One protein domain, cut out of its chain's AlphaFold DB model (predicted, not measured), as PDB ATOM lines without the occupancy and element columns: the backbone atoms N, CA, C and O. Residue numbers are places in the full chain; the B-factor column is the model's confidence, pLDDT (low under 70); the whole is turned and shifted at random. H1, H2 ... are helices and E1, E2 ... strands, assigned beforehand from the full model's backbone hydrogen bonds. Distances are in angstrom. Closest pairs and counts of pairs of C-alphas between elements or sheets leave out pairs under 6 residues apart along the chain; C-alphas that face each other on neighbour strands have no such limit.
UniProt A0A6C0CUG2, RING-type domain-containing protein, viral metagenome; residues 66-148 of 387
ATOM      1  N   PHE A  66     -37.899  29.496 -51.607       67.62
ATOM      2  CA  PHE A  66     -37.455  28.473 -50.674       67.62
ATOM      3  C   PHE A  66     -38.202  27.170 -50.948       67.62
ATOM      4  O   PHE A  66     -39.329  26.986 -50.481       67.62
ATOM      5  N   ARG A  67     -37.560  26.269 -51.693       64.81
ATOM      6  CA  ARG A  67     -38.010  24.883 -51.859       64.81
ATOM      7  C   ARG A  67     -37.307  23.981 -50.850       64.81
ATOM      8  O   ARG A  67     -36.192  24.264 -50.428       64.81
ATOM      9  N   HIS A  68     -37.964  22.895 -50.450       66.94
ATOM     10  CA  HIS A  68     -37.357  21.828 -49.639       66.94
ATOM     11  C   HIS A  68     -36.769  22.247 -48.272       66.94
ATOM     12  O   HIS A  68     -35.962  21.520 -47.701       66.94
ATOM     13  N   LEU A  69     -37.222  23.363 -47.679       74.81
ATOM     14  CA  LEU A  69     -36.842  23.730 -46.302       74.81
ATOM     15  C   LEU A  69     -37.269  22.686 -45.261       74.81
ATOM     16  O   LEU A  69     -36.679  22.598 -44.188       74.81
ATOM     17  N   PHE A  70     -38.333  21.937 -45.550       82.06
ATOM     18  CA  PHE A  70     -38.937  20.983 -44.629       82.06
ATOM     19  C   PHE A  70     -38.981  19.589 -45.261       82.06
ATOM     20  O   PHE A  70     -39.254  19.450 -46.458       82.06
ATOM     21  N   ASN A  71     -38.754  18.561 -44.448       76.06
ATOM     22  CA  ASN A  71     -38.687  17.164 -44.884       76.06
ATOM     23  C   ASN A  71     -39.996  16.727 -45.553       76.06
ATOM     24  O   ASN A  71     -41.028  16.793 -44.927       76.06
ATOM     25  N   ASN A  72     -40.029  16.224 -46.788       79.00
ATOM     26  CA  ASN A  72     -41.295  15.776 -47.419       79.00
ATOM     27  C   ASN A  72     -42.411  16.851 -47.499       79.00
ATOM     28  O   ASN A  72     -43.598  16.521 -47.579       79.00
ATOM     29  N   CYS A  73     -42.061  18.139 -47.474       82.12
ATOM     30  CA  CYS A  73     -43.009  19.237 -47.635       82.12
ATOM     31  C   CYS A  73     -43.076  19.693 -49.095       82.12
ATOM     32  O   CYS A  73     -42.047  19.904 -49.728       82.12
ATOM     33  N   THR A  74     -44.293  19.897 -49.605       82.06
ATOM     34  CA  THR A  74     -44.558  20.372 -50.976       82.06
ATOM     35  C   THR A  74     -45.043  21.822 -51.019       82.06
ATOM     36  O   THR A  74     -45.653  22.231 -51.997       82.06
ATOM     37  N   HIS A  75     -44.915  22.559 -49.915       84.44
ATOM     38  CA  HIS A  75     -45.327  23.957 -49.854       84.44
ATOM     39  C   HIS A  75     -44.181  24.849 -50.299       84.44
ATOM     40  O   HIS A  75     -43.117  24.831 -49.675       84.44
ATOM     41  N   ASP A  76     -44.451  25.658 -51.313       82.75
ATOM     42  CA  ASP A  76     -43.539  26.680 -51.802       82.75
ATOM     43  C   ASP A  76     -43.900  28.035 -51.207       82.75
ATOM     44  O   ASP A  76     -45.066  28.323 -50.904       82.75
ATOM     45  N   PHE A  77     -42.890  28.876 -51.005       83.56
ATOM     46  CA  PHE A  77     -43.063  30.171 -50.367       83.56
ATOM     47  C   PHE A  77     -42.204  31.239 -51.037       83.56
ATOM     48  O   PHE A  77     -41.025  31.011 -51.323       83.56
ATOM     49  N   HIS A  78     -42.753  32.452 -51.172       84.44
ATOM     50  CA  HIS A  78     -41.924  33.623 -51.451       84.44
ATOM     51  C   HIS A  78     -40.915  33.812 -50.324       84.44
ATOM     52  O   HIS A  78     -41.243  33.709 -49.135       84.44
ATOM     53  N   LYS A  79     -39.704  34.209 -50.701       78.56
ATOM     54  CA  LYS A  79     -38.646  34.590 -49.769       78.56
ATOM     55  C   LYS A  79     -39.134  35.566 -48.700       78.56
ATOM     56  O   LYS A  79     -38.905  35.358 -47.511       78.56
ATOM     57  N   GLU A  80     -39.792  36.642 -49.119       80.44
ATOM     58  CA  GLU A  80     -40.243  37.704 -48.215       80.44
ATOM     59  C   GLU A  80     -41.300  37.200 -47.232       80.44
ATOM     60  O   GLU A  80     -41.305  37.607 -46.071       80.44
ATOM     61  N   CYS A  81     -42.128  36.247 -47.664       85.81
ATOM     62  CA  CYS A  81     -43.119  35.611 -46.809       85.81
ATOM     63  C   CYS A  81     -42.454  34.758 -45.719       85.81
ATOM     64  O   CYS A  81     -42.825  34.880 -44.553       85.81
ATOM     65  N   ILE A  82     -41.440  33.950 -46.057       85.31
ATOM     66  CA  ILE A  82     -40.696  33.155 -45.063       85.31
ATOM     67  C   ILE A  82     -39.888  34.041 -44.119       85.31
ATOM     68  O   ILE A  82     -39.947  33.847 -42.906       85.31
ATOM     69  N   VAL A  83     -39.177  35.046 -44.636       84.62
ATOM     70  CA  VAL A  83     -38.414  35.986 -43.799       84.62
ATOM     71  C   VAL A  83     -39.344  36.753 -42.859       84.62
ATOM     72  O   VAL A  83     -39.049  36.877 -41.669       84.62
ATOM     73  N   GLY A  84     -40.482  37.235 -43.368       85.44
ATOM     74  CA  GLY A  84     -41.504  37.904 -42.568       85.44
ATOM     75  C   GLY A  84     -42.055  36.997 -41.472       85.44
ATOM     76  O   GLY A  84     -42.110  37.400 -40.312       85.44
ATOM     77  N   TRP A  85     -42.373  35.750 -41.813       88.06
ATOM     78  CA  TRP A  85     -42.859  34.756 -40.861       88.06
ATOM     79  C   TRP A  85     -41.830  34.418 -39.770       88.06
ATOM     80  O   TRP A  85     -42.171  34.423 -38.586       88.06
ATOM     81  N   ILE A  86     -40.560  34.207 -40.127       86.31
ATOM     82  CA  ILE A  86     -39.476  33.971 -39.156       86.31
ATOM     83  C   ILE A  86     -39.313  35.176 -38.228       86.31
ATOM     84  O   ILE A  86     -39.155  35.010 -37.017       86.31
ATOM     85  N   ASN A  87     -39.398  36.394 -38.768       86.31
ATOM     86  CA  ASN A  87     -39.348  37.606 -37.961       86.31
ATOM     87  C   ASN A  87     -40.506  37.657 -36.951       86.31
ATOM     88  O   ASN A  87     -40.283  37.973 -35.783       86.31
ATOM     89  N   THR A  88     -41.719  37.259 -37.350       85.94
ATOM     90  CA  THR A  88     -42.856  37.121 -36.427       85.94
ATOM     91  C   THR A  88     -42.555  36.116 -35.313       85.94
ATOM     92  O   THR A  88     -42.637  36.481 -34.138       85.94
ATOM     93  N   LEU A  89     -42.106  34.899 -35.643       85.06
ATOM     94  CA  LEU A  89     -41.752  33.876 -34.642       85.06
ATOM     95  C   LEU A  89     -40.678  34.358 -33.659       85.06
ATOM     96  O   LEU A  89     -40.714  34.064 -32.460       85.06
ATOM     97  N   LYS A  90     -39.715  35.134 -34.155       82.12
ATOM     98  CA  LYS A  90     -38.657  35.725 -33.342       82.12
ATOM     99  C   LYS A  90     -39.194  36.796 -32.393       82.12
ATOM    100  O   LYS A  90     -38.877  36.765 -31.205       82.12
ATOM    101  N   THR A  91     -40.048  37.701 -32.880       81.56
ATOM    102  CA  THR A  91     -40.698  38.717 -32.031       81.56
ATOM    103  C   THR A  91     -41.589  38.096 -30.956       81.56
ATOM    104  O   THR A  91     -41.622  38.585 -29.827       81.56
ATOM    105  N   GLU A  92     -42.243  36.976 -31.265       81.88
ATOM    106  CA  GLU A  92     -43.081  36.222 -30.330       81.88
ATOM    107  C   GLU A  92     -42.279  35.304 -29.392       81.88
ATOM    108  O   GLU A  92     -42.857  34.697 -28.490       81.88
ATOM    109  N   ARG A  93     -40.949  35.223 -29.560       77.31
ATOM    110  CA  ARG A  93     -40.047  34.322 -28.820       77.31
ATOM    111  C   ARG A  93     -40.450  32.845 -28.918       77.31
ATOM    112  O   ARG A  93     -40.235  32.081 -27.984       77.31
ATOM    113  N   THR A  94     -41.033  32.447 -30.046       80.06
ATOM    114  CA  THR A  94     -41.457  31.066 -30.334       80.06
ATOM    115  C   THR A  94     -40.494  30.333 -31.265       80.06
ATOM    116  O   THR A  94     -40.616  29.121 -31.431       80.06
ATOM    117  N   LEU A  95     -39.518  31.055 -31.831       77.69
ATOM    118  CA  LEU A  95     -38.479  30.509 -32.706       77.69
ATOM    119  C   LEU A  95     -37.612  29.448 -32.005       77.69
ATOM    120  O   LEU A  95     -37.196  28.479 -32.634       77.69
ATOM    121  N   PHE A  96     -37.385  29.620 -30.701       79.31
ATOM    122  CA  PHE A  96     -36.619  28.701 -29.866       79.31
ATOM    123  C   PHE A  96     -37.492  28.130 -28.750       79.31
ATOM    124  O   PHE A  96     -38.312  28.843 -28.168       79.31
ATOM    125  N   VAL A  97     -37.293  26.857 -28.424       80.19
ATOM    126  CA  VAL A  97     -37.901  26.185 -27.271       80.19
ATOM    127  C   VAL A  97     -36.793  25.548 -26.444       80.19
ATOM    128  O   VAL A  97     -35.854  24.995 -27.004       80.19
ATOM    129  N   GLU A  98     -36.882  25.625 -25.119       78.50
ATOM    130  CA  GLU A  98     -35.971  24.888 -24.239       78.50
ATOM    131  C   GLU A  98     -36.320  23.396 -24.267       78.50
ATOM    132  O   GLU A  98     -37.467  23.006 -24.025       78.50
ATOM    133  N   ASN A  99     -35.335  22.557 -24.577       80.25
ATOM    134  CA  ASN A  99     -35.467  21.112 -24.460       80.25
ATOM    135  C   ASN A  99     -35.408  20.672 -22.982       80.25
ATOM    136  O   ASN A  99     -35.180  21.467 -22.070       80.25
ATOM    137  N   GLU A 100     -35.576  19.373 -22.725       81.25
ATOM    138  CA  GLU A 100     -35.540  18.807 -21.364       81.25
ATOM    139  C   GLU A 100     -34.187  18.995 -20.647       81.25
ATOM    140  O   GLU A 100     -34.108  18.841 -19.429       81.25
ATOM    141  N   ARG A 101     -33.127  19.347 -21.388       79.88
ATOM    142  CA  ARG A 101     -31.778  19.634 -20.879       79.88
ATOM    143  C   ARG A 101     -31.535  21.129 -20.639       79.88
ATOM    144  O   ARG A 101     -30.452  21.490 -20.189       79.88
ATOM    145  N   GLY A 102     -32.521  21.987 -20.908       77.31
ATOM    146  CA  GLY A 102     -32.396  23.444 -20.812       77.31
ATOM    147  C   GLY A 102     -31.658  24.087 -21.991       77.31
ATOM    148  O   GLY A 102     -31.272  25.249 -21.905       77.31
ATOM    149  N   GLU A 103     -31.444  23.357 -23.087       77.19
ATOM    150  CA  GLU A 103     -30.828  23.886 -24.307       77.19
ATOM    151  C   GLU A 103     -31.908  24.476 -25.220       77.19
ATOM    152  O   GLU A 103     -32.973  23.882 -25.412       77.19
ATOM    153  N   LEU A 104     -31.632  25.638 -25.810       73.81
ATOM    154  CA  LEU A 104     -32.525  26.280 -26.773       73.81
ATOM    155  C   LEU A 104     -32.413  25.584 -28.133       73.81
ATOM    156  O   LEU A 104     -31.385  25.680 -28.800       73.81
ATOM    157  N   ILE A 105     -33.482  24.915 -28.553       75.75
ATOM    158  CA  ILE A 105     -33.601  24.269 -29.863       75.75
ATOM    159  C   ILE A 105     -34.518  25.074 -30.784       75.75
ATOM    160  O   ILE A 105     -35.506  25.659 -30.330       75.75
ATOM    161  N   PHE A 106     -34.213  25.096 -32.084       76.12
ATOM    162  CA  PHE A 106     -35.101  25.685 -33.087       76.12
ATOM    163  C   PHE A 106     -36.424  24.916 -33.118       76.12
ATOM    164  O   PHE A 106     -36.461  23.721 -33.396       76.12
ATOM    165  N   ASN A 107     -37.525  25.613 -32.854       79.31
ATOM    166  CA  ASN A 107     -38.872  25.054 -32.922       79.31
ATOM    167  C   ASN A 107     -39.613  25.628 -34.126       79.31
ATOM    168  O   ASN A 107     -40.664  26.263 -34.008       79.31
ATOM    169  N   VAL A 108     -39.025  25.435 -35.301       83.25
ATOM    170  CA  VAL A 108     -39.602  25.914 -36.549       83.25
ATOM    171  C   VAL A 108     -40.119  24.720 -37.327       83.25
ATOM    172  O   VAL A 108     -39.400  23.765 -37.599       83.25
ATOM    173  N   LYS A 109     -41.410  24.767 -37.636       87.31
ATOM    174  CA  LYS A 109     -42.125  23.740 -38.392       87.31
ATOM    175  C   LYS A 109     -42.889  24.417 -39.506       87.31
ATOM    176  O   LYS A 109     -43.308  25.562 -39.329       87.31
ATOM    177  N   CYS A 110     -43.119  23.711 -40.609       86.75
ATOM    178  CA  CYS A 110     -43.877  24.270 -41.721       86.75
ATOM    179  C   CYS A 110     -45.210  24.842 -41.198       86.75
ATOM    180  O   CYS A 110     -45.940  24.125 -40.501       86.75
ATOM    181  N   PRO A 111     -45.570  26.097 -41.518       84.62
ATOM    182  CA  PRO A 111     -46.775  26.723 -40.975       84.62
ATOM    183  C   PRO A 111     -48.067  26.000 -41.395       84.62
ATOM    184  O   PRO A 111     -49.101  26.161 -40.748       84.62
ATOM    185  N   LEU A 112     -48.000  25.170 -42.443       87.56
ATOM    186  CA  LEU A 112     -49.144  24.495 -43.050       87.56
ATOM    187  C   LEU A 112     -49.220  23.008 -42.685       87.56
ATOM    188  O   LEU A 112     -50.225  22.570 -42.127       87.56
ATOM    189  N   CYS A 113     -48.165  22.223 -42.948       87.62
ATOM    190  CA  CYS A 113     -48.146  20.786 -42.630       87.62
ATOM    191  C   CYS A 113     -47.491  20.434 -41.289       87.62
ATOM    192  O   CYS A 113     -47.629  19.297 -40.848       87.62
ATOM    193  N   ARG A 114     -46.842  21.392 -40.606       87.56
ATOM    194  CA  ARG A 114     -46.089  21.196 -39.345       87.56
ATOM    195  C   ARG A 114     -44.914  20.231 -39.431       87.56
ATOM    196  O   ARG A 114     -44.460  19.707 -38.415       87.56
ATOM    197  N   GLU A 115     -44.437  20.034 -40.639       88.00
ATOM    198  CA  GLU A 115     -43.289  19.209 -40.922       88.00
ATOM    199  C   GLU A 115     -42.005  19.849 -40.397       88.00
ATOM    200  O   GLU A 115     -41.919  21.078 -40.281       88.00
ATOM    201  N   GLU A 116     -41.045  19.011 -40.023       86.50
ATOM    202  CA  GLU A 116     -39.782  19.456 -39.442       86.50
ATOM    203  C   GLU A 116     -38.814  19.921 -40.526       86.50
ATOM    204  O   GLU A 116     -38.940  19.561 -41.700       86.50
ATOM    205  N   LEU A 117     -37.879  20.780 -40.129       84.88
ATOM    206  CA  LEU A 117     -36.854  21.282 -41.028       84.88
ATOM    207  C   LEU A 117     -35.912  20.165 -41.470       84.88
ATOM    208  O   LEU A 117     -35.634  19.235 -40.713       84.88
ATOM    209  N   THR A 118     -35.402  20.297 -42.689       81.62
ATOM    210  CA  THR A 118     -34.180  19.606 -43.108       81.62
ATOM    211  C   THR A 118     -32.975  20.195 -42.357       81.62
ATOM    212  O   THR A 118     -33.053  21.300 -41.801       81.62
ATOM    213  N   ASP A 119     -31.839  19.496 -42.347       76.25
ATOM    214  CA  ASP A 119     -30.594  20.039 -41.780       76.25
ATOM    215  C   ASP A 119     -30.178  21.333 -42.506       76.25
ATOM    216  O   ASP A 119     -29.881  22.352 -41.871       76.25
ATOM    217  N   ASP A 120     -30.300  21.348 -43.836       75.75
ATOM    218  CA  ASP A 120     -30.074  22.536 -44.666       75.75
ATOM    219  C   ASP A 120     -31.073  23.657 -44.357       75.75
ATOM    220  O   ASP A 120     -30.691  24.819 -44.185       75.75
ATOM    221  N   GLY A 121     -32.356  23.316 -44.209       79.56
ATOM    222  CA  GLY A 121     -33.410  24.260 -43.841       79.56
ATOM    223  C   GLY A 121     -33.164  24.903 -42.476       79.56
ATOM    224  O   GLY A 121     -33.398  26.102 -42.302       79.56
ATOM    225  N   THR A 122     -32.614  24.141 -41.529       81.25
ATOM    226  CA  THR A 122     -32.180  24.650 -40.222       81.25
ATOM    227  C   THR A 122     -31.049  25.663 -40.379       81.25
ATOM    228  O   THR A 122     -31.134  26.761 -39.821       81.25
ATOM    229  N   GLY A 123     -30.040  25.359 -41.201       79.38
ATOM    230  CA  GLY A 123     -28.946  26.286 -41.505       79.38
ATOM    231  C   GLY A 123     -29.420  27.585 -42.168       79.38
ATOM    232  O   GLY A 123     -28.976  28.677 -41.800       79.38
ATOM    233  N   ILE A 124     -30.367  27.492 -43.104       82.06
ATOM    234  CA  ILE A 124     -30.964  28.656 -43.775       82.06
ATOM    235  C   ILE A 124     -31.720  29.530 -42.771       82.06
ATOM    236  O   ILE A 124     -31.502  30.742 -42.715       82.06
ATOM    237  N   ILE A 125     -32.578  28.936 -41.942       82.69
ATOM    238  CA  ILE A 125     -33.390  29.682 -40.972       82.69
ATOM    239  C   ILE A 125     -32.529  30.311 -39.884       82.69
ATOM    240  O   ILE A 125     -32.786  31.453 -39.490       82.69
ATOM    241  N   GLN A 126     -31.479  29.619 -39.443       81.88
ATOM    242  CA  GLN A 126     -30.512  30.183 -38.515       81.88
ATOM    243  C   GLN A 126     -29.847  31.431 -39.104       81.88
ATOM    244  O   GLN A 126     -29.858  32.484 -38.464       81.88
ATOM    245  N   ARG A 127     -29.369  31.368 -40.354       82.75
ATOM    246  CA  ARG A 127     -28.799  32.541 -41.033       82.75
ATOM    247  C   ARG A 127     -29.817  33.669 -41.196       82.75
ATOM    248  O   ARG A 127     -29.471  34.824 -40.974       82.75
ATOM    249  N   ILE A 128     -31.075  33.373 -41.539       84.06
ATOM    250  CA  ILE A 128     -32.134  34.397 -41.597       84.06
ATOM    251  C   ILE A 128     -32.290  35.073 -40.232       84.06
ATOM    252  O   ILE A 128     -32.344  36.300 -40.162       84.06
ATOM    253  N   SER A 129     -32.329  34.294 -39.149       83.56
ATOM    254  CA  SER A 129     -32.427  34.834 -37.792       83.56
ATOM    255  C   SER A 129     -31.245  35.748 -37.455       83.56
ATOM    256  O   SER A 129     -31.468  36.858 -36.973       83.56
ATOM    257  N   GLU A 130     -30.016  35.328 -37.754       84.31
ATOM    258  CA  GLU A 130     -28.798  36.122 -37.538       84.31
ATOM    259  C   GLU A 130     -28.818  37.427 -38.346       84.31
ATOM    260  O   GLU A 130     -28.530  38.500 -37.814       84.31
ATOM    261  N   ILE A 131     -29.236  37.369 -39.614       83.12
ATOM    262  CA  ILE A 131     -29.377  38.556 -40.465       83.12
ATOM    263  C   ILE A 131     -30.431  39.511 -39.884       83.12
ATOM    264  O   ILE A 131     -30.230  40.727 -39.874       83.12
ATOM    265  N   LEU A 132     -31.544  38.991 -39.359       83.19
ATOM    266  CA  LEU A 132     -32.580  39.808 -38.720       83.19
ATOM    267  C   LEU A 132     -32.086  40.518 -37.446       83.19
ATOM    268  O   LEU A 132     -32.625  41.576 -37.127       83.19
ATOM    269  N   ASP A 133     -31.069  39.994 -36.748       83.50
ATOM    270  CA  ASP A 133     -30.426  40.674 -35.604       83.50
ATOM    271  C   ASP A 133     -29.485  41.816 -36.015       83.50
ATOM    272  O   ASP A 133     -29.033  42.592 -35.169       83.50
ATOM    273  N   MET A 134     -29.179  41.968 -37.306       83.31
ATOM    274  CA  MET A 134     -28.245  42.995 -37.762       83.31
ATOM    275  C   MET A 134     -28.868  44.395 -37.728       83.31
ATOM    276  O   MET A 134     -29.798  44.722 -38.478       83.31
ATOM    277  N   ASN A 135     -28.260  45.275 -36.932       78.69
ATOM    278  CA  ASN A 135     -28.666  46.677 -36.826       78.69
ATOM    279  C   ASN A 135     -28.470  47.454 -38.139       78.69
ATOM    280  O   ASN A 135     -29.320  48.269 -38.502       78.69
ATOM    281  N   ASP A 136     -27.402  47.180 -38.896       87.44
ATOM    282  CA  ASP A 136     -27.142  47.884 -40.153       87.44
ATOM    283  C   ASP A 136     -28.047  47.394 -41.295       87.44
ATOM    284  O   ASP A 136     -27.920  46.278 -41.803       87.44
ATOM    285  N   SER A 137     -28.945  48.272 -41.748       77.69
ATOM    286  CA  SER A 137     -29.899  47.987 -42.826       77.69
ATOM    287  C   SER A 137     -29.243  47.728 -44.187       77.69
ATOM    288  O   SER A 137     -29.848  47.067 -45.037       77.69
ATOM    289  N   ARG A 138     -28.036  48.264 -44.429       77.12
ATOM    290  CA  ARG A 138     -27.323  48.070 -45.698       77.12
ATOM    291  C   ARG A 138     -26.694  46.684 -45.741       77.12
ATOM    292  O   ARG A 138     -26.939  45.942 -46.687       77.12
ATOM    293  N   THR A 139     -25.969  46.312 -44.691       77.38
ATOM    294  CA  THR A 139     -25.390  44.973 -44.547       77.38
ATOM    295  C   THR A 139     -26.477  43.906 -44.522       77.38
ATOM    296  O   THR A 139     -26.363  42.915 -45.234       77.38
ATOM    297  N   ARG A 140     -27.591  44.146 -43.818       78.94
ATOM    298  CA  ARG A 140     -28.747  43.236 -43.799       78.94
ATOM    299  C   ARG A 140     -29.302  42.959 -45.196       78.94
ATOM    300  O   ARG A 140     -29.539  41.809 -45.547       78.94
ATOM    301  N   ARG A 141     -29.487  44.006 -46.011       73.31
ATOM    302  CA  ARG A 141     -29.965  43.871 -47.398       73.31
ATOM    303  C   ARG A 141     -28.981  43.112 -48.286       73.31
ATOM    304  O   ARG A 141     -29.427  42.322 -49.110       73.31
ATOM    305  N   ASN A 142     -27.680  43.331 -48.110       73.31
ATOM    306  CA  ASN A 142     -26.650  42.611 -48.859       73.31
ATOM    307  C   ASN A 142     -26.598  41.129 -48.455       73.31
ATOM    308  O   ASN A 142     -26.667  40.264 -49.315       73.31
ATOM    309  N   MET A 143     -26.611  40.825 -47.158       75.75
ATOM    310  CA  MET A 143     -26.605  39.446 -46.652       75.75
ATOM    311  C   MET A 143     -27.868  38.683 -47.067       75.75
ATOM    312  O   MET A 143     -27.792  37.531 -47.484       75.75
ATOM    313  N   PHE A 144     -29.036  39.338 -47.038       74.06
ATOM    314  CA  PHE A 144     -30.268  38.763 -47.577       74.06
ATOM    315  C   PHE A 144     -30.251  38.577 -49.087       74.06
ATOM    316  O   PHE A 144     -31.132  37.880 -49.569       74.06
ATOM    317  N   ARG A 145     -29.355  39.230 -49.832       69.00
ATOM    318  CA  ARG A 145     -29.144  38.986 -51.265       69.00
ATOM    319  C   ARG A 145     -28.195  37.803 -51.474       69.00
ATOM    320  O   ARG A 145     -28.446  36.999 -52.360       69.00
ATOM    321  N   ASP A 146     -27.173  37.668 -50.632       67.81
ATOM    322  CA  ASP A 146     -26.154  36.615 -50.729       67.81
ATOM    323  C   ASP A 146     -26.661  35.244 -50.257       67.81
ATOM    324  O   ASP A 146     -26.323  34.226 -50.857       67.81
ATOM    325  N   LEU A 147     -27.531  35.209 -49.235       67.38
ATOM    326  CA  LEU A 147     -28.205  33.987 -48.767       67.38
ATOM    327  C   LEU A 147     -28.941  33.262 -49.908       67.38
ATOM    328  O   LEU A 147     -29.109  32.052 -49.874       67.38
ATOM    329  N   LEU A 148     -29.361  34.017 -50.918       54.41
ATOM    330  CA  LEU A 148     -30.211  33.558 -52.004       54.41
ATOM    331  C   LEU A 148     -29.450  33.008 -53.208       54.41
ATOM    332  O   LEU A 148     -30.050  32.401 -54.081       54.41
TER     333      LEU A 148
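What this domain is: This is residues 66 to 148 of the 387 residues of the protein "RING-type domain-containing protein" of viral metagenome (UniProt A0A6C0CUG2). H2 runs through the middle of a small helical domain, with H1 crossing it steeply and H3 folding back beside it in the opposite direction as a helical hairpin. On the side away from H3 lie a tiny two-stranded hairpin, E1 and E2, and loops that include residues 67 to 75 and 107 to 118. The printed part has 83 residues, with three named helices and two named strands in the order H1, E1, E2, H2, H3; the sheet is E1 - E2, antiparallel, and the class is mostly helix. The whole is compact, with a radius of gyration of the C-alphas of 13.0 A, and spans 37 by 32 by 20 A.

Where its parts are: The sheet is made of E1, residues 96 to 98, and E2, residues 104 to 106, each 6.8 A from first to last C-alpha. C-alpha 96 stands at (-36.619, 28.701, -29.866). The longest helix, H2, holds residues 119 to 132 and measures 20.1 A. H1, residues 79 to 91, measures 18.3 A and begins with C-alpha 79 at (-38.646, 34.590, -49.769). H3, residues 137 to 148, measures 17.1 A and ends with C-alpha 148 at (-30.211, 33.558, -52.004).

How they stand to each other: E1 and E2 form a hairpin of antiparallel neighbours, with 138 degrees between their directions. N 97 and O 105 are 2.9 A apart and N 105 and O 97 are 2.8 A apart, both within hydrogen-bond range. The closest C-alphas of E2 and H2 are those of Phe 106 and Thr 122, at 7.8 A. H2 and H1 touch, their closest C-alphas being those of Ile 128 and Val 83, 6.8 A apart. Their lines are only just about perpendicular, at 72 degrees. H2 and H3 form a helical hairpin and touch, with the C-alphas of Ile 131 and Arg 140 closest at 5.8 A. These two run opposite ways at a shallow tilt of 14 degrees. H1 and H3 are apart, and E1 is apart from H2. In H1 and H2 every O i to N i+4 pair is within hydrogen-bond range, in H3 7 of 8.

The domain as a whole: The two C-alphas farthest apart are those of Glu 100 and Arg 138, at 38.9 A, while those of Phe 66 and Leu 148, the first and last printed, are 8.9 A apart. The printed part has no cut. The link from E2 to H2, with 12 residues, is long; the links H1 to E1, E1 to E2 and H2 to H3 are tight. The mean pLDDT of the printed part is 80.1, and it is under 70 at residues 66 to 68 and 145 to 148.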